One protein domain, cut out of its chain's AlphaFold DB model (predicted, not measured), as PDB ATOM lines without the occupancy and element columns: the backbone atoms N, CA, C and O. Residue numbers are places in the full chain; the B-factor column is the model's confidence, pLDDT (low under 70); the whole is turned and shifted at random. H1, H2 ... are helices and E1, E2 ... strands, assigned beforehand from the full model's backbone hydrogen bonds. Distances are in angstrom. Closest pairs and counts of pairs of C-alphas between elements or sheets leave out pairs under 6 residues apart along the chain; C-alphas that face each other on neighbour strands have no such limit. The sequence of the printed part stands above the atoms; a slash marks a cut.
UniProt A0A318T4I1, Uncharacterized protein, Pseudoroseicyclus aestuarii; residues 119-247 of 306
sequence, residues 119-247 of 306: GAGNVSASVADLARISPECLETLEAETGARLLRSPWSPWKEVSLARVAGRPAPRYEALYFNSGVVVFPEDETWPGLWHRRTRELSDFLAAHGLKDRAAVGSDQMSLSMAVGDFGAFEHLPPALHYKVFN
ATOM      1  N   GLY A 119      -6.328 -37.344 -19.207       90.12
ATOM      2  CA  GLY A 119      -5.753 -38.656 -18.888       90.12
ATOM      3  C   GLY A 119      -6.495 -39.814 -19.568       90.12
ATOM      4  O   GLY A 119      -7.723 -39.863 -19.538       90.12
ATOM      5  N   ALA A 120      -5.766 -40.760 -20.172       92.31
ATOM      6  CA  ALA A 120      -6.356 -41.866 -20.947       92.31
ATOM      7  C   ALA A 120      -7.223 -42.824 -20.105       92.31
ATOM      8  O   ALA A 120      -8.141 -43.447 -20.628       92.31
ATOM      9  N   GLY A 121      -6.949 -42.927 -18.801       92.62
ATOM     10  CA  GLY A 121      -7.690 -43.789 -17.874       92.62
ATOM     11  C   GLY A 121      -8.907 -43.134 -17.219       92.62
ATOM     12  O   GLY A 121      -9.586 -43.793 -16.443       92.62
ATOM     13  N   ASN A 122      -9.181 -41.857 -17.499       93.12
ATOM     14  CA  ASN A 122     -10.260 -41.121 -16.846       93.12
ATOM     15  C   ASN A 122     -11.443 -40.929 -17.794       93.12
ATOM     16  O   ASN A 122     -11.269 -40.610 -18.975       93.12
ATOM     17  N   VAL A 123     -12.647 -41.027 -17.237       95.31
ATOM     18  CA  VAL A 123     -13.814 -40.359 -17.819       95.31
ATOM     19  C   VAL A 123     -13.696 -38.876 -17.493       95.31
ATOM     20  O   VAL A 123     -13.419 -38.517 -16.345       95.31
ATOM     21  N   SER A 124     -13.957 -38.006 -18.464       95.81
ATOM     22  CA  SER A 124     -13.993 -36.569 -18.200       95.81
ATOM     23  C   SER A 124     -15.254 -35.922 -18.712       95.81
ATOM     24  O   SER A 124     -15.617 -36.040 -19.876       95.81
ATOM     25  N   ALA A 125     -15.905 -35.198 -17.813       95.75
ATOM     26  CA  ALA A 125     -17.111 -34.436 -18.068       95.75
ATOM     27  C   ALA A 125     -17.108 -33.190 -17.177       95.75
ATOM     28  O   ALA A 125     -16.345 -33.090 -16.211       95.75
ATOM     29  N   SER A 126     -17.973 -32.231 -17.486       92.81
ATOM     30  CA  SER A 126     -18.234 -31.115 -16.572       92.81
ATOM     31  C   SER A 126     -19.314 -31.497 -15.574       92.81
ATOM     32  O   SER A 126     -20.190 -32.307 -15.871       92.81
ATOM     33  N   VAL A 127     -19.306 -30.863 -14.409       90.56
ATOM     34  CA  VAL A 127     -20.385 -31.028 -13.431       90.56
ATOM     35  C   VAL A 127     -21.702 -30.442 -13.975       90.56
ATOM     36  O   VAL A 127     -21.720 -29.507 -14.785       90.56
ATOM     37  N   ALA A 128     -22.825 -31.054 -13.606       87.88
ATOM     38  CA  ALA A 128     -24.168 -30.598 -13.948       87.88
ATOM     39  C   ALA A 128     -24.498 -29.260 -13.264       87.88
ATOM     40  O   ALA A 128     -23.804 -28.823 -12.361       87.88
ATOM     41  N   ASP A 129     -25.568 -28.587 -13.686       83.81
ATOM     42  CA  ASP A 129     -25.958 -27.282 -13.114       83.81
ATOM     43  C   ASP A 129     -27.060 -27.393 -12.056       83.81
ATOM     44  O   ASP A 129     -27.613 -26.383 -11.625       83.81
ATOM     45  N   LEU A 130     -27.399 -28.620 -11.672       83.00
ATOM     46  CA  LEU A 130     -28.369 -28.963 -10.639       83.00
ATOM     47  C   LEU A 130     -28.210 -30.436 -10.254       83.00
ATOM     48  O   LEU A 130     -27.755 -31.249 -11.067       83.00
ATOM     49  N   ALA A 131     -28.610 -30.778  -9.031       84.69
ATOM     50  CA  ALA A 131     -28.796 -32.167  -8.632       84.69
ATOM     51  C   ALA A 131     -29.947 -32.803  -9.423       84.69
ATOM     52  O   ALA A 131     -30.953 -32.148  -9.695       84.69
ATOM     53  N   ARG A 132     -29.794 -34.072  -9.814       85.19
ATOM     54  CA  ARG A 132     -30.759 -34.752 -10.697       85.19
ATOM     55  C   ARG A 132     -31.909 -35.428  -9.956       85.19
ATOM     56  O   ARG A 132     -32.957 -35.615 -10.558       85.19
ATOM     57  N   ILE A 133     -31.696 -35.788  -8.693       85.56
ATOM     58  CA  ILE A 133     -32.690 -36.372  -7.789       85.56
ATOM     59  C   ILE A 133     -32.496 -35.817  -6.379       85.56
ATOM     60  O   ILE A 133     -31.429 -35.283  -6.055       85.56
ATOM     61  N   SER A 134     -33.524 -35.949  -5.539       83.69
ATOM     62  CA  SER A 134     -33.423 -35.598  -4.121       83.69
ATOM     63  C   SER A 134     -32.455 -36.533  -3.374       83.69
ATOM     64  O   SER A 134     -32.222 -37.659  -3.831       83.69
ATOM     65  N   PRO A 135     -31.897 -36.108  -2.225       86.31
ATOM     66  CA  PRO A 135     -31.046 -36.960  -1.393       86.31
ATOM     67  C   PRO A 135     -31.706 -38.286  -0.992       86.31
ATOM     68  O   PRO A 135     -31.079 -39.333  -1.105       86.31
ATOM     69  N   GLU A 136     -32.987 -38.269  -0.623       86.44
ATOM     70  CA  GLU A 136     -33.733 -39.463  -0.194       86.44
ATOM     71  C   GLU A 136     -33.902 -40.458  -1.351       86.44
ATOM     72  O   GLU A 136     -33.760 -41.675  -1.197       86.44
ATOM     73  N   CYS A 137     -34.170 -39.932  -2.550       85.69
ATOM     74  CA  CYS A 137     -34.241 -40.735  -3.762       85.69
ATOM     75  C   CYS A 137     -32.873 -41.325  -4.124       85.69
ATOM     76  O   CYS A 137     -32.810 -42.456  -4.600       85.69
ATOM     77  N   LEU A 138     -31.789 -40.572  -3.916       88.31
ATOM     78  CA  LEU A 138     -30.432 -41.053  -4.159       88.31
ATOM     79  C   LEU A 138     -30.075 -42.190  -3.204       88.31
ATOM     80  O   LEU A 138     -29.592 -43.219  -3.659       88.31
ATOM     81  N   GLU A 139     -30.346 -42.037  -1.910       89.62
ATOM     82  CA  GLU A 139     -30.110 -43.091  -0.916       89.62
ATOM     83  C   GLU A 139     -30.842 -44.387  -1.279       89.62
ATOM     84  O   GLU A 139     -30.233 -45.457  -1.275       89.62
ATOM     85  N   THR A 140     -32.113 -44.277  -1.674       89.94
ATOM     86  CA  THR A 140     -32.924 -45.422  -2.118       89.94
ATOM     87  C   THR A 140     -32.339 -46.062  -3.379       89.94
ATOM     88  O   THR A 140     -32.106 -47.269  -3.415       89.94
ATOM     89  N   LEU A 141     -32.027 -45.251  -4.398       89.38
ATOM     90  CA  LEU A 141     -31.433 -45.720  -5.651       89.38
ATOM     91  C   LEU A 141     -30.127 -46.479  -5.402       89.38
ATOM     92  O   LEU A 141     -29.931 -47.565  -5.948       89.38
ATOM     93  N   GLU A 142     -29.219 -45.918  -4.605       91.94
ATOM     94  CA  GLU A 142     -27.931 -46.552  -4.340       91.94
ATOM     95  C   GLU A 142     -28.067 -47.823  -3.490       91.94
ATOM     96  O   GLU A 142     -27.299 -48.768  -3.674       91.94
ATOM     97  N   ALA A 143     -29.031 -47.871  -2.564       91.56
ATOM     98  CA  ALA A 143     -29.308 -49.064  -1.769       91.56
ATOM     99  C   ALA A 143     -29.834 -50.219  -2.634       91.56
ATOM    100  O   ALA A 143     -29.421 -51.361  -2.441       91.56
ATOM    101  N   GLU A 144     -30.703 -49.928  -3.599       90.94
ATOM    102  CA  GLU A 144     -31.351 -50.957  -4.417       90.94
ATOM    103  C   GLU A 144     -30.536 -51.393  -5.633       90.94
ATOM    104  O   GLU A 144     -30.515 -52.571  -5.984       90.94
ATOM    105  N   THR A 145     -29.856 -50.453  -6.291       88.31
ATOM    106  CA  THR A 145     -29.067 -50.745  -7.501       88.31
ATOM    107  C   THR A 145     -27.609 -51.080  -7.192       88.31
ATOM    108  O   THR A 145     -26.858 -51.508  -8.074       88.31
ATOM    109  N   GLY A 146     -27.170 -50.819  -5.957       89.81
ATOM    110  CA  GLY A 146     -25.771 -50.905  -5.546       89.81
ATOM    111  C   GLY A 146     -24.850 -49.894  -6.238       89.81
ATOM    112  O   GLY A 146     -23.647 -49.925  -5.991       89.81
ATOM    113  N   ALA A 147     -25.371 -49.023  -7.111       88.25
ATOM    114  CA  ALA A 147     -24.588 -47.965  -7.737       88.25
ATOM    115  C   ALA A 147     -24.183 -46.929  -6.688       88.25
ATOM    116  O   ALA A 147     -24.958 -46.629  -5.780       88.25
ATOM    117  N   ARG A 148     -22.989 -46.354  -6.822       90.50
ATOM    118  CA  ARG A 148     -22.530 -45.267  -5.947       90.50
ATOM    119  C   ARG A 148     -22.114 -44.083  -6.788       90.50
ATOM    120  O   ARG A 148     -21.256 -44.235  -7.642       90.50
ATOM    121  N   LEU A 149     -22.684 -42.906  -6.544       92.69
ATOM    122  CA  LEU A 149     -22.190 -41.680  -7.180       92.69
ATOM    123  C   LEU A 149     -20.861 -41.258  -6.539       92.69
ATOM    124  O   LEU A 149     -20.640 -41.468  -5.343       92.69
ATOM    125  N   LEU A 150     -19.995 -40.597  -7.319       92.50
ATOM    126  CA  LEU A 150     -18.767 -40.013  -6.775       92.50
ATOM    127  C   LEU A 150     -19.104 -38.991  -5.684       92.50
ATOM    128  O   LEU A 150     -19.843 -38.028  -5.909       92.50
ATOM    129  N   ARG A 151     -18.533 -39.202  -4.497       91.44
ATOM    130  CA  ARG A 151     -18.704 -38.328  -3.336       91.44
ATOM    131  C   ARG A 151     -17.643 -37.240  -3.362       91.44
ATOM    132  O   ARG A 151     -16.482 -37.473  -3.046       91.44
ATOM    133  N   SER A 152     -18.051 -36.054  -3.787       88.12
ATOM    134  CA  SER A 152     -17.220 -34.858  -3.785       88.12
ATOM    135  C   SER A 152     -18.155 -33.660  -3.677       88.12
ATOM    136  O   SER A 152     -18.852 -33.354  -4.650       88.12
ATOM    137  N   PRO A 153     -18.186 -32.988  -2.513       85.31
ATOM    138  CA  PRO A 153     -19.083 -31.874  -2.282       85.31
ATOM    139  C   PRO A 153     -18.976 -30.814  -3.375       85.31
ATOM    140  O   PRO A 153     -17.882 -30.360  -3.715       85.31
ATOM    141  N   TRP A 154     -20.116 -30.398  -3.915       87.69
ATOM    142  CA  TRP A 154     -20.168 -29.392  -4.968       87.69
ATOM    143  C   TRP A 154     -21.402 -28.507  -4.839       87.69
ATOM    144  O   TRP A 154     -22.361 -28.819  -4.132       87.69
ATOM    145  N   SER A 155     -21.366 -27.381  -5.539       87.56
ATOM    146  CA  SER A 155     -22.476 -26.441  -5.628       87.56
ATOM    147  C   SER A 155     -22.653 -26.044  -7.089       87.56
ATOM    148  O   SER A 155     -21.665 -25.658  -7.724       87.56
ATOM    149  N   PRO A 156     -23.873 -26.086  -7.642       83.88
ATOM    150  CA  PRO A 156     -24.106 -25.606  -8.988       83.88
ATOM    151  C   PRO A 156     -23.727 -24.144  -9.146       83.88
ATOM    152  O   PRO A 156     -24.102 -23.302  -8.332       83.88
ATOM    153  N   TRP A 157     -23.035 -23.814 -10.236       80.06
ATOM    154  CA  TRP A 157     -22.557 -22.451 -10.478       80.06
ATOM    155  C   TRP A 157     -23.683 -21.404 -10.435       80.06
ATOM    156  O   TRP A 157     -23.511 -20.315  -9.878       80.06
ATOM    157  N   LYS A 158     -24.864 -21.749 -10.969       81.19
ATOM    158  CA  LYS A 158     -26.068 -20.907 -10.900       81.19
ATOM    159  C   LYS A 158     -26.467 -20.622  -9.451       81.19
ATOM    160  O   LYS A 158     -26.728 -19.474  -9.104       81.19
ATOM    161  N   GLU A 159     -26.479 -21.637  -8.598       86.50
ATOM    162  CA  GLU A 159     -26.857 -21.498  -7.192       86.50
ATOM    163  C   GLU A 159     -25.794 -20.770  -6.374       86.50
ATOM    164  O   GLU A 159     -26.152 -19.951  -5.532       86.50
ATOM    165  N   VAL A 160     -24.508 -20.977  -6.675       87.56
ATOM    166  CA  VAL A 160     -23.401 -20.185  -6.115       87.56
ATOM    167  C   VAL A 160     -23.580 -18.706  -6.452       87.56
ATOM    168  O   VAL A 160     -23.505 -17.850  -5.570       87.56
ATOM    169  N   SER A 161     -23.875 -18.401  -7.717       85.00
ATOM    170  CA  SER A 161     -24.085 -17.030  -8.188       85.00
ATOM    171  C   SER A 161     -25.307 -16.381  -7.528       85.00
ATOM    172  O   SER A 161     -25.215 -15.259  -7.031       85.00
ATOM    173  N   LEU A 162     -26.436 -17.094  -7.459       86.31
ATOM    174  CA  LEU A 162     -27.660 -16.608  -6.811       86.31
ATOM    175  C   LEU A 162     -27.490 -16.428  -5.298       86.31
ATOM    176  O   LEU A 162     -27.959 -15.436  -4.742       86.31
ATOM    177  N   ALA A 163     -26.811 -17.359  -4.627       88.75
ATOM    178  CA  ALA A 163     -26.529 -17.271  -3.199       88.75
ATOM    179  C   ALA A 163     -25.635 -16.065  -2.879       88.75
ATOM    180  O   ALA A 163     -25.928 -15.324  -1.941       88.75
ATOM    181  N   ARG A 164     -24.626 -15.802  -3.725       90.06
ATOM    182  CA  ARG A 164     -23.770 -14.614  -3.627       90.06
ATOM    183  C   ARG A 164     -24.568 -13.315  -3.736       90.06
ATOM    184  O   ARG A 164     -24.375 -12.433  -2.907       90.06
ATOM    185  N   VAL A 165     -25.461 -13.196  -4.722       90.50
ATOM    186  CA  VAL A 165     -26.327 -12.008  -4.882       90.50
ATOM    187  C   VAL A 165     -27.260 -11.836  -3.682       90.50
ATOM    188  O   VAL A 165     -27.481 -10.717  -3.230       90.50
ATOM    189  N   ALA A 166     -27.775 -12.938  -3.139       90.69
ATOM    190  CA  ALA A 166     -28.670 -12.934  -1.986       90.69
ATOM    191  C   ALA A 166     -27.951 -12.826  -0.623       90.69
ATOM    192  O   ALA A 166     -28.619 -12.882   0.406       90.69
ATOM    193  N   GLY A 167     -26.616 -12.713  -0.588       93.75
ATOM    194  CA  GLY A 167     -25.849 -12.613   0.659       93.75
ATOM    195  C   GLY A 167     -25.959 -13.844   1.570       93.75
ATOM    196  O   GLY A 167     -25.822 -13.716   2.784       93.75
ATOM    197  N   ARG A 168     -26.227 -15.029   1.008       94.44
ATOM    198  CA  ARG A 168     -26.385 -16.290   1.752       94.44
ATOM    199  C   ARG A 168     -25.365 -17.343   1.302       94.44
ATOM    200  O   ARG A 168     -24.850 -17.247   0.188       94.44
ATOM    201  N   PRO A 169     -25.092 -18.381   2.111       92.62
ATOM    202  CA  PRO A 169     -24.285 -19.514   1.672       92.62
ATOM    203  C   PRO A 169     -24.912 -20.240   0.475       92.62
ATOM    204  O   PRO A 169     -26.140 -20.360   0.368       92.62
ATOM    205  N   ALA A 170     -24.061 -20.734  -0.424       89.75
ATOM    206  CA  ALA A 170     -24.488 -21.611  -1.503       89.75
ATOM    207  C   ALA A 170     -24.878 -22.989  -0.938       89.75
ATOM    208  O   ALA A 170     -24.208 -23.472  -0.021       89.75
ATOM    209  N   PRO A 171     -25.931 -23.630  -1.469       88.38
ATOM    210  CA  PRO A 171     -26.238 -25.015  -1.126       88.38
ATOM    211  C   PRO A 171     -25.078 -25.929  -1.534       88.38
ATOM    212  O   PRO A 171     -24.390 -25.667  -2.522       88.38
ATOM    213  N   ARG A 172     -24.850 -26.992  -0.765       89.06
ATOM    214  CA  ARG A 172     -23.835 -28.013  -1.045       89.06
ATOM    215  C   ARG A 172     -24.513 -29.359  -1.242       89.06
ATOM    216  O   ARG A 172     -25.412 -29.709  -0.484       89.06
ATOM    217  N   TYR A 173     -24.052 -30.091  -2.242       88.12
ATOM    218  CA  TYR A 173     -24.508 -31.433  -2.571       88.12
ATOM    219  C   TYR A 173     -23.352 -32.403  -2.392       88.12
ATOM    220  O   TYR A 173     -22.256 -32.138  -2.876       88.12
ATOM    221  N   GLU A 174     -23.604 -33.531  -1.732       88.88
ATOM    222  CA  GLU A 174     -22.574 -34.529  -1.408       88.88
ATOM    223  C   GLU A 174     -22.163 -35.399  -2.609       88.88
ATOM    224  O   GLU A 174     -21.031 -35.873  -2.690       88.88
ATOM    225  N   ALA A 175     -23.082 -35.629  -3.550       90.69
ATOM    226  CA  ALA A 175     -22.865 -36.479  -4.720       90.69
ATOM    227  C   ALA A 175     -22.694 -35.644  -5.987       90.69
ATOM    228  O   ALA A 175     -23.529 -34.778  -6.255       90.69
ATOM    229  N   LEU A 176     -21.660 -35.933  -6.779       90.88
ATOM    230  CA  LEU A 176     -21.431 -35.297  -8.074       90.88
ATOM    231  C   LEU A 176     -22.422 -35.796  -9.122       90.88
ATOM    232  O   LEU A 176     -22.646 -36.995  -9.278       90.88
ATOM    233  N   TYR A 177     -22.940 -34.849  -9.897       91.56
ATOM    234  CA  TYR A 177     -23.710 -35.122 -11.102       91.56
ATOM    235  C   TYR A 177     -22.959 -34.548 -12.294       91.56
ATOM    236  O   TYR A 177     -22.439 -33.433 -12.213       91.56
ATOM    237  N   PHE A 178     -22.925 -35.268 -13.408       92.94
ATOM    238  CA  PHE A 178     -22.205 -34.837 -14.605       92.94
ATOM    239  C   PHE A 178     -23.153 -34.359 -15.694       92.94
ATOM    240  O   PHE A 178     -24.257 -34.869 -15.870       92.94
ATOM    241  N   ASN A 179     -22.705 -33.358 -16.440       93.06
ATOM    242  CA  ASN A 179     -23.326 -32.960 -17.683       93.06
ATOM    243  C   ASN A 179     -22.727 -33.787 -18.826       93.06
ATOM    244  O   ASN A 179     -21.511 -33.872 -18.961       93.06
ATOM    245  N   SER A 180     -23.590 -34.368 -19.651       94.56
ATOM    246  CA  SER A 180     -23.207 -35.258 -20.744       94.56
ATOM    247  C   SER A 180     -23.013 -34.558 -22.092       94.56
ATOM    248  O   SER A 180     -22.933 -35.234 -23.117       94.56
ATOM    249  N   GLY A 181     -22.976 -33.226 -22.113       94.44
ATOM    250  CA  GLY A 181     -22.830 -32.434 -23.333       94.44
ATOM    251  C   GLY A 181     -21.435 -32.473 -23.930       94.44
ATOM    252  O   GLY A 181     -21.297 -32.408 -25.144       94.44
ATOM    253  N   VAL A 182     -20.408 -32.673 -23.107       96.62
ATOM    254  CA  VAL A 182     -19.070 -33.057 -23.567       96.62
ATOM    255  C   VAL A 182     -18.559 -34.128 -22.619       96.62
ATOM    256  O   VAL A 182     -18.391 -33.863 -21.425       96.62
ATOM    257  N   VAL A 183     -18.337 -35.332 -23.143       97.38
ATOM    258  CA  VAL A 183     -17.808 -36.469 -22.381       97.38
ATOM    259  C   VAL A 183     -16.621 -37.057 -23.127       97.38
ATOM    260  O   VAL A 183     -16.776 -37.574 -24.230       97.38
ATOM    261  N   VAL A 184     -15.443 -37.006 -22.517       96.69
ATOM    262  CA  VAL A 184     -14.248 -37.705 -22.996       96.69
ATOM    263  C   VAL A 184     -14.225 -39.083 -22.353       96.69
ATOM    264  O   VAL A 184     -14.285 -39.204 -21.127       96.69
ATOM    265  N   PHE A 185     -14.165 -40.120 -23.179       95.81
ATOM    266  CA  PHE A 185     -14.187 -41.499 -22.712       95.81
ATOM    267  C   PHE A 185     -12.790 -41.928 -22.256       95.81
ATOM    268  O   PHE A 185     -11.793 -41.451 -22.812       95.81
ATOM    269  N   PRO A 186     -12.683 -42.830 -21.270       94.75
ATOM    270  CA  PRO A 186     -11.442 -43.542 -21.020       94.75
ATOM    271  C   PRO A 186     -11.150 -44.478 -22.203       94.75
ATOM    272  O   PRO A 186     -12.045 -44.841 -22.963       94.75
ATOM    273  N   GLU A 187      -9.897 -44.895 -22.349       92.88
ATOM    274  CA  GLU A 187      -9.516 -45.952 -23.300       92.88
ATOM    275  C   GLU A 187      -9.892 -47.361 -22.810       92.88
ATOM    276  O   GLU A 187      -9.662 -48.337 -23.517       92.88
ATOM    277  N   ASP A 188     -10.461 -47.463 -21.607       92.06
ATOM    278  CA  ASP A 188     -10.955 -48.705 -21.027       92.06
ATOM    279  C   ASP A 188     -12.196 -49.217 -21.784       92.06
ATOM    280  O   ASP A 188     -13.245 -48.568 -21.824       92.06
ATOM    281  N   GLU A 189     -12.081 -50.413 -22.363       90.56
ATOM    282  CA  GLU A 189     -13.120 -51.041 -23.187       90.56
ATOM    283  C   GLU A 189     -14.371 -51.459 -22.396       90.56
ATOM    284  O   GLU A 189     -15.434 -51.687 -22.977       90.56
ATOM    285  N   THR A 190     -14.291 -51.542 -21.065       92.19
ATOM    286  CA  THR A 190     -15.436 -51.898 -20.213       92.19
ATOM    287  C   THR A 190     -16.386 -50.722 -19.992       92.19
ATOM    288  O   THR A 190     -17.569 -50.927 -19.693       92.19
ATOM    289  N   TRP A 191     -15.902 -49.489 -20.179       93.12
ATOM    290  CA  TRP A 191     -16.653 -48.272 -19.887       93.12
ATOM    291  C   TRP A 191     -17.980 -48.154 -20.664       93.12
ATOM    292  O   TRP A 191     -19.013 -47.918 -20.025       93.12
ATOM    293  N   PRO A 192     -18.037 -48.368 -21.998       93.44
ATOM    294  CA  PRO A 192     -19.308 -48.342 -22.721       93.44
ATOM    295  C   PRO A 192     -20.337 -49.331 -22.151       93.44
ATOM    296  O   PRO A 192     -21.495 -48.972 -21.927       93.44
ATOM    297  N   GLY A 193     -19.906 -50.560 -21.837       93.94
ATOM    298  CA  GLY A 193     -20.763 -51.593 -21.250       93.94
ATOM    299  C   GLY A 193     -21.290 -51.219 -19.861       93.94
ATOM    300  O   GLY A 193     -22.457 -51.472 -19.545       93.94
ATOM    301  N   LEU A 194     -20.462 -50.558 -19.047       94.75
ATOM    302  CA  LEU A 194     -20.856 -50.035 -17.741       94.75
ATOM    303  C   LEU A 194     -21.944 -48.959 -17.863       94.75
ATOM    304  O   LEU A 194     -22.957 -49.038 -17.160       94.75
ATOM    305  N   TRP A 195     -21.783 -47.990 -18.771       95.56
ATOM    306  CA  TRP A 195     -22.784 -46.934 -18.952       95.56
ATOM    307  C   TRP A 195     -24.114 -47.487 -19.490       95.56
ATOM    308  O   TRP A 195     -25.187 -47.123 -18.993       95.56
ATOM    309  N   HIS A 196     -24.070 -48.443 -20.423       95.38
ATOM    310  CA  HIS A 196     -25.261 -49.179 -20.869       95.38
ATOM    311  C   HIS A 196     -25.991 -49.856 -19.707       95.38
ATOM    312  O   HIS A 196     -27.203 -49.674 -19.543       95.38
ATOM    313  N   ARG A 197     -25.255 -50.602 -18.871       95.00
ATOM    314  CA  ARG A 197     -25.816 -51.308 -17.713       95.00
ATOM    315  C   ARG A 197     -26.491 -50.339 -16.743       95.00
ATOM    316  O   ARG A 197     -27.669 -50.526 -16.443       95.00
ATOM    317  N   ARG A 198     -25.799 -49.272 -16.326       94.88
ATOM    318  CA  ARG A 198     -26.364 -48.288 -15.383       94.88
ATOM    319  C   ARG A 198     -27.530 -47.504 -15.963       94.88
ATOM    320  O   ARG A 198     -28.449 -47.159 -15.228       94.88
ATOM    321  N   THR A 199     -27.554 -47.282 -17.276       94.94
ATOM    322  CA  THR A 199     -28.723 -46.680 -17.930       94.94
ATOM    323  C   THR A 199     -29.943 -47.589 -17.853       94.94
ATOM    324  O   THR A 199     -31.033 -47.112 -17.545       94.94
ATOM    325  N   ARG A 200     -29.777 -48.897 -18.082       94.19
ATOM    326  CA  ARG A 200     -30.873 -49.866 -17.952       94.19
ATOM    327  C   ARG A 200     -31.382 -49.951 -16.515       94.19
ATOM    328  O   ARG A 200     -32.571 -49.749 -16.299       94.19
ATOM    329  N   GLU A 201     -30.488 -50.167 -15.556       93.31
ATOM    330  CA  GLU A 201     -30.836 -50.319 -14.136       93.31
ATOM    331  C   GLU A 201     -31.520 -49.078 -13.563       93.31
ATOM    332  O   GLU A 201     -32.578 -49.202 -12.952       93.31
ATOM    333  N   LEU A 202     -30.980 -47.878 -13.818       92.12
ATOM    334  CA  LEU A 202     -31.639 -46.630 -13.424       92.12
ATOM    335  C   LEU A 202     -33.038 -46.550 -14.024       92.12
ATOM    336  O   LEU A 202     -34.002 -46.168 -13.365       92.12
ATOM    337  N   SER A 203     -33.148 -46.879 -15.305       90.75
ATOM    338  CA  SER A 203     -34.403 -46.748 -16.011       90.75
ATOM    339  C   SER A 203     -35.464 -47.727 -15.500       90.75
ATOM    340  O   SER A 203     -36.629 -47.342 -15.403       90.75
ATOM    341  N   ASP A 204     -35.073 -48.954 -15.160       90.62
ATOM    342  CA  ASP A 204     -35.955 -49.953 -14.553       90.62
ATOM    343  C   ASP A 204     -36.326 -49.572 -13.112       90.62
ATOM    344  O   ASP A 204     -37.503 -49.638 -12.756       90.62
ATOM    345  N   PHE A 205     -35.372 -49.060 -12.325       90.25
ATOM    346  CA  PHE A 205     -35.624 -48.525 -10.983       90.25
ATOM    347  C   PHE A 205     -36.661 -47.394 -11.007       90.25
ATOM    348  O   PHE A 205     -37.655 -47.448 -10.282       90.25
ATOM    349  N   LEU A 206     -36.474 -46.390 -11.872       87.69
ATOM    350  CA  LEU A 206     -37.390 -45.250 -11.981       87.69
ATOM    351  C   LEU A 206     -38.794 -45.688 -12.419       87.69
ATOM    352  O   LEU A 206     -39.786 -45.149 -11.925       87.69
ATOM    353  N   ALA A 207     -38.883 -46.673 -13.319       87.31
ATOM    354  CA  ALA A 207     -40.156 -47.237 -13.752       87.31
ATOM    355  C   ALA A 207     -40.879 -47.972 -12.608       87.31
ATOM    356  O   ALA A 207     -42.082 -47.772 -12.433       87.31
ATOM    357  N   ALA A 208     -40.158 -48.771 -11.816       87.50
ATOM    358  CA  ALA A 208     -40.719 -49.520 -10.690       87.50
ATOM    359  C   ALA A 208     -41.202 -48.607  -9.547       87.50
ATOM    360  O   ALA A 208     -42.269 -48.838  -8.983       87.50
ATOM    361  N   HIS A 209     -40.461 -47.536  -9.252       82.81
ATOM    362  CA  HIS A 209     -40.745 -46.640  -8.124       82.81
ATOM    363  C   HIS A 209     -41.724 -45.510  -8.457       82.81
ATOM    364  O   HIS A 209     -42.076 -44.713  -7.587       82.81
ATOM    365  N   GLY A 210     -42.161 -45.400  -9.715       75.94
ATOM    366  CA  GLY A 210     -43.091 -44.355 -10.150       75.94
ATOM    367  C   GLY A 210     -42.545 -42.934  -9.973       75.94
ATOM    368  O   GLY A 210     -43.325 -41.977  -9.940       75.94
ATOM    369  N   LEU A 211     -41.224 -42.786  -9.855       71.31
ATOM    370  CA  LEU A 211     -40.563 -41.499  -9.701       71.31
ATOM    371  C   LEU A 211     -40.724 -40.697 -10.994       71.31
ATOM    372  O   LEU A 211     -40.471 -41.190 -12.090       71.31
ATOM    373  N   LYS A 212     -41.167 -39.444 -10.864       66.19
ATOM    374  CA  LYS A 212     -41.456 -38.552 -12.001       66.19
ATOM    375  C   LYS A 212     -40.531 -37.345 -12.072       66.19
ATOM    376  O   LYS A 212     -40.854 -36.386 -12.776       66.19
ATOM    377  N   ASP A 213     -39.410 -37.363 -11.349       67.06
ATOM    378  CA  ASP A 213     -38.446 -36.274 -11.445       67.06
ATOM    379  C   ASP A 213     -37.914 -36.203 -12.880       67.06
ATOM    380  O   ASP A 213     -37.186 -37.079 -13.351       67.06
ATOM    381  N   ARG A 214     -38.320 -35.154 -13.602       63.53
ATOM    382  CA  ARG A 214     -37.945 -34.958 -15.004       63.53
ATOM    383  C   ARG A 214     -36.432 -34.873 -15.173       63.53
ATOM    384  O   ARG A 214     -35.940 -35.263 -16.231       63.53
ATOM    385  N   ALA A 215     -35.710 -34.379 -14.166       67.31
ATOM    386  CA  ALA A 215     -34.262 -34.250 -14.225       67.31
ATOM    387  C   ALA A 215     -33.557 -35.617 -14.246       67.31
ATOM    388  O   ALA A 215     -32.487 -35.713 -14.848       67.31
ATOM    389  N   ALA A 216     -34.173 -36.655 -13.673       71.25
ATOM    390  CA  ALA A 216     -33.659 -38.025 -13.648       71.25
ATOM    391  C   ALA A 216     -34.258 -38.921 -14.738       71.25
ATOM    392  O   ALA A 216     -33.537 -39.662 -15.395       71.25
ATOM    393  N   VAL A 217     -35.572 -38.837 -14.958       70.38
ATOM    394  CA  VAL A 217     -36.305 -39.708 -15.893       70.38
ATOM    395  C   VAL A 217     -36.052 -39.325 -17.352       70.38
ATOM    396  O   VAL A 217     -36.124 -40.181 -18.227       70.38
ATOM    397  N   GLY A 218     -35.764 -38.051 -17.632       72.12
ATOM    398  CA  GLY A 218     -35.649 -37.527 -18.996       72.12
ATOM    399  C   GLY A 218     -34.222 -37.376 -19.531       72.12
ATOM    400  O   GLY A 218     -34.049 -36.780 -20.594       72.12
ATOM    401  N   SER A 219     -33.197 -37.839 -18.808       83.75
ATOM    402  CA  SER A 219     -31.800 -37.509 -19.114       83.75
ATOM    403  C   SER A 219     -30.840 -38.680 -18.898       83.75
ATOM    404  O   SER A 219     -30.909 -39.378 -17.893       83.75
ATOM    405  N   ASP A 220     -29.873 -38.829 -19.801       93.00
ATOM    406  CA  ASP A 220     -28.724 -39.737 -19.700       93.00
ATOM    407  C   ASP A 220     -27.709 -39.323 -18.621       93.00
ATOM    408  O   ASP A 220     -26.845 -40.102 -18.229       93.00
ATOM    409  N   GLN A 221     -27.815 -38.100 -18.103       94.31
ATOM    410  CA  GLN A 221     -26.852 -37.538 -17.155       94.31
ATOM    411  C   GLN A 221     -26.848 -38.243 -15.801       94.31
ATOM    412  O   GLN A 221     -25.798 -38.359 -15.163       94.31
ATOM    413  N   MET A 222     -28.002 -38.742 -15.357       93.00
ATOM    414  CA  MET A 222     -28.072 -39.497 -14.111       93.00
ATOM    415  C   MET A 222     -27.385 -40.862 -14.257       93.00
ATOM    416  O   MET A 222     -26.569 -41.223 -13.411       93.00
ATOM    417  N   SER A 223     -27.625 -41.579 -15.361       94.31
ATOM    418  CA  SER A 223     -26.956 -42.861 -15.603       94.31
ATOM    419  C   SER A 223     -25.463 -42.703 -15.885       94.31
ATOM    420  O   SER A 223     -24.683 -43.549 -15.455       94.31
ATOM    421  N   LEU A 224     -25.051 -41.600 -16.521       96.06
ATOM    422  CA  LEU A 224     -23.641 -41.219 -16.635       96.06
ATOM    423  C   LEU A 224     -23.016 -41.041 -15.246       96.06
ATOM    424  O   LEU A 224     -21.931 -41.550 -14.993       96.06
ATOM    425  N   SER A 225     -23.706 -40.356 -14.331       95.44
ATOM    426  CA  SER A 225     -23.205 -40.108 -12.971       95.44
ATOM    427  C   SER A 225     -23.041 -41.386 -12.155       95.44
ATOM    428  O   SER A 225     -22.039 -41.534 -11.458       95.44
ATOM    429  N   MET A 226     -23.965 -42.337 -12.305       95.31
ATOM    430  CA  MET A 226     -23.825 -43.678 -11.733       95.31
ATOM    431  C   MET A 226     -22.640 -44.431 -12.346       95.31
ATOM    432  O   MET A 226     -21.818 -44.973 -11.615       95.31
ATOM    433  N   ALA A 227     -22.517 -44.424 -13.677       96.06
ATOM    434  CA  ALA A 227     -21.435 -45.115 -14.372       96.06
ATOM    435  C   ALA A 227     -20.054 -44.575 -13.967       96.06
ATOM    436  O   ALA A 227     -19.174 -45.361 -13.629       96.06
ATOM    437  N   VAL A 228     -19.872 -43.248 -13.937       96.19
ATOM    438  CA  VAL A 228     -18.616 -42.613 -13.490       96.19
ATOM    439  C   VAL A 228     -18.303 -42.988 -12.041       96.19
ATOM    440  O   VAL A 228     -17.155 -43.279 -11.710       96.19
ATOM    441  N   GLY A 229     -19.329 -42.993 -11.193       95.06
ATOM    442  CA  GLY A 229     -19.237 -43.392  -9.798       95.06
ATOM    443  C   GLY A 229     -18.658 -44.789  -9.585       95.06
ATOM    444  O   GLY A 229     -17.714 -44.942  -8.813       95.06
ATOM    445  N   ASP A 230     -19.148 -45.779 -10.329       94.25
ATOM    446  CA  ASP A 230     -18.636 -47.149 -10.229       94.25
ATOM    447  C   ASP A 230     -17.304 -47.362 -10.944       94.25
ATOM    448  O   ASP A 230     -16.524 -48.221 -10.539       94.25
ATOM    449  N   PHE A 231     -17.045 -46.615 -12.020       95.06
ATOM    450  CA  PHE A 231     -15.767 -46.693 -12.723       95.06
ATOM    451  C   PHE A 231     -14.619 -46.168 -11.856       95.06
ATOM    452  O   PHE A 231     -13.501 -46.669 -11.928       95.06
ATOM    453  N   GLY A 232     -14.886 -45.164 -11.016       90.50
ATOM    454  CA  GLY A 232     -13.956 -44.684  -9.993       90.50
ATOM    455  C   GLY A 232     -12.795 -43.823 -10.505       90.50
ATOM    456  O   GLY A 232     -12.117 -43.194  -9.694       90.50
ATOM    457  N   ALA A 233     -12.580 -43.734 -11.822       91.06
ATOM    458  CA  ALA A 233     -11.557 -42.889 -12.439       91.06
ATOM    459  C   ALA A 233     -12.187 -41.721 -13.217       91.06
ATOM    460  O   ALA A 233     -12.729 -41.878 -14.315       91.06
ATOM    461  N   PHE A 234     -12.113 -40.528 -12.628       93.56
ATOM    462  CA  PHE A 234     -12.722 -39.312 -13.159       93.56
ATOM    463  C   PHE A 234     -11.760 -38.127 -13.122       93.56
ATOM    464  O   PHE A 234     -11.022 -37.930 -12.157       93.56
ATOM    465  N   GLU A 235     -11.842 -37.288 -14.147       93.81
ATOM    466  CA  GLU A 235     -11.155 -36.003 -14.214       93.81
ATOM    467  C   GLU A 235     -12.138 -34.915 -14.660       93.81
ATOM    468  O   GLU A 235     -12.821 -35.045 -15.675       93.81
ATOM    469  N   HIS A 236     -12.222 -33.828 -13.894       92.00
ATOM    470  CA  HIS A 236     -13.155 -32.743 -14.180       92.00
ATOM    471  C   HIS A 236     -12.731 -31.971 -15.433       92.00
ATOM    472  O   HIS A 236     -11.650 -31.383 -15.455       92.00
ATOM    473  N   LEU A 237     -13.610 -31.875 -16.439       92.56
ATOM    474  CA  LEU A 237     -13.333 -31.038 -17.608       92.56
ATOM    475  C   LEU A 237     -13.255 -29.562 -17.198       92.56
ATOM    476  O   LEU A 237     -14.226 -29.035 -16.642       92.56
ATOM    477  N   PRO A 238     -12.145 -28.857 -17.483       87.62
ATOM    478  CA  PRO A 238     -12.045 -27.430 -17.222       87.62
ATOM    479  C   PRO A 238     -13.206 -26.662 -17.873       87.62
ATOM    480  O   PRO A 238     -13.568 -26.973 -19.011       87.62
ATOM    481  N   PRO A 239     -13.752 -25.610 -17.231       84.31
ATOM    482  CA  PRO A 239     -14.836 -24.812 -17.811       84.31
ATOM    483  C   PRO A 239     -14.523 -24.241 -19.200       84.31
ATOM    484  O   PRO A 239     -15.434 -24.011 -19.983       84.31
ATOM    485  N   ALA A 240     -13.245 -24.032 -19.528       86.25
ATOM    486  CA  ALA A 240     -12.819 -23.584 -20.853       86.25
ATOM    487  C   ALA A 240     -13.055 -24.628 -21.963       86.25
ATOM    488  O   ALA A 240     -13.208 -24.248 -23.120       86.25
ATOM    489  N   LEU A 241     -13.091 -25.921 -21.624       89.81
ATOM    490  CA  LEU A 241     -13.327 -27.015 -22.574       89.81
ATOM    491  C   LEU A 241     -14.812 -27.368 -22.711       89.81
ATOM    492  O   LEU A 241     -15.192 -28.061 -23.648       89.81
ATOM    493  N   HIS A 242     -15.648 -26.878 -21.795       91.25
ATOM    494  CA  HIS A 242     -17.096 -27.012 -21.858       91.25
ATOM    495  C   HIS A 242     -17.746 -25.900 -21.026       91.25
ATOM    496  O   HIS A 242     -18.105 -26.062 -19.856       91.25
ATOM    497  N   TYR A 243     -17.860 -24.730 -21.653       86.38
ATOM    498  CA  TYR A 243     -18.495 -23.567 -21.052       86.38
ATOM    499  C   TYR A 243     -19.991 -23.583 -21.341       86.38
ATOM    500  O   TYR A 243     -20.410 -23.655 -22.495       86.38
ATOM    501  N   LYS A 244     -20.804 -23.446 -20.294       79.44
ATOM    502  CA  LYS A 244     -22.256 -23.340 -20.426       79.44
ATOM    503  C   LYS A 244     -22.679 -21.889 -20.283       79.44
ATOM    504  O   LYS A 244     -22.401 -21.244 -19.271       79.44
ATOM    505  N   VAL A 245     -23.377 -21.380 -21.294       70.00
ATOM    506  CA  VAL A 245     -23.956 -20.038 -21.237       70.00
ATOM    507  C   VAL A 245     -25.160 -20.077 -20.301       70.00
ATOM    508  O   VAL A 245     -26.202 -20.644 -20.620       70.00
ATOM    509  N   PHE A 246     -25.022 -19.464 -19.130       64.38
ATOM    510  CA  PHE A 246     -26.139 -19.292 -18.211       64.38
ATOM    511  C   PHE A 246     -26.978 -18.089 -18.634       64.38
ATOM    512  O   PHE A 246     -26.499 -16.954 -18.655       64.38
ATOM    513  N   ASN A 247     -28.266 -18.312 -18.890       51.69
ATOM    514  CA  ASN A 247     -29.222 -17.217 -18.963       51.69
ATOM    515  C   ASN A 247     -29.444 -16.658 -17.548       51.69
ATOM    516  O   ASN A 247     -30.290 -17.140 -16.796       51.69
TER     517      ASN A 247
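Overview. This is residues 119 to 247 of the 306 residues of an uncharacterized protein of Pseudoroseicyclus aestuarii (UniProt A0A318T4I1). A small three-stranded sheet, E4, E1 and E5, has helix H5 packed across one face, and the long helix H3 crosses H5 on its side away from the sheet. A short two-stranded ribbon, E2 and E3, joins this body through E3, which runs on into E4, while H2, in the loop between E2 and E3, lies far out at one end. The printed part has 129 residues with five named helices and five named strands, in the order E1 H1 E2 H2 E3 E4 H3 H4 H5 E5; the sheet E4 E1 E5 is mixed, E2 and E3 are antiparallel, and the class is mixed, helices and strands. The whole is compact, with a radius of gyration of the C-alphas of 14.9 A and spans of 43 by 37 by 23 A.

Along the chain. E1 is residues 123 to 127, 12.2 A long, with C-alpha 123 at (-13.814, -40.359, -17.819). H1 is residues 135 to 145, 15.2 A. E2, residues 151 to 154, H2, residues 157 to 165, and E3, residues 173 to 175, follow. E4 is residues 178 to 184, 11.9 A. H3, residues 190 to 209, is 28.5 A long and begins at C-alpha 190, (-15.436, -51.898, -20.213). H4 is residues 214 to 217, H5 residues 220 to 231, 16.3 A, and E5 residues 234 to 236, with C-alpha 236 at (-13.155, -32.743, -14.180).

Arrangement. E1, the inner strand, is antiparallel to E4, with N 124 and O 184 2.9 A apart, and parallel to E5, with N 235 and O 123 3.0 A apart. H5 is on this sheet at a height over the sheet of 9.1 A, making two layers, a helix on one face of a sheet. It lies over E4 and, only just, E1, on which 3 of its C-alphas fall; at 62 degrees to E4 on the local plane it only just runs across the strands. H3 touches H5 at a steep tilt of 56 degrees, opposite ways, the closest C-alphas being those of Thr 199 and Ser 223, 4.8 A. H1 touches H3 with residues 201 to 205 of H3 alone, at a steep tilt of 66 degrees, opposite ways; the closest C-alphas, of Thr 145 and Glu 201, are 6.9 A apart. H4 is close to but not clearly touching H3, the closest C-alphas being those of Leu 206 and Val 217, 6.9 A. E2 and E3 are antiparallel, with N 173 and O 154 2.8 A apart. E3 runs on into E4 at 47 degrees, and H2 touches no helix. In H1, H2, H3 and H5 every O i to N i+4 pair is within hydrogen-bond range; H4 is too short for one, and 0 of its 1 O i to N i+3 pair is within range.

Size, cuts and confidence. The C-alphas farthest apart, of Gly 167 and Glu 189, are 47.0 A apart. The printed part has no cut and no long link. The mean pLDDT of the printed part is 88.5, and residues 212 to 215 and 246 to 247 are under 70.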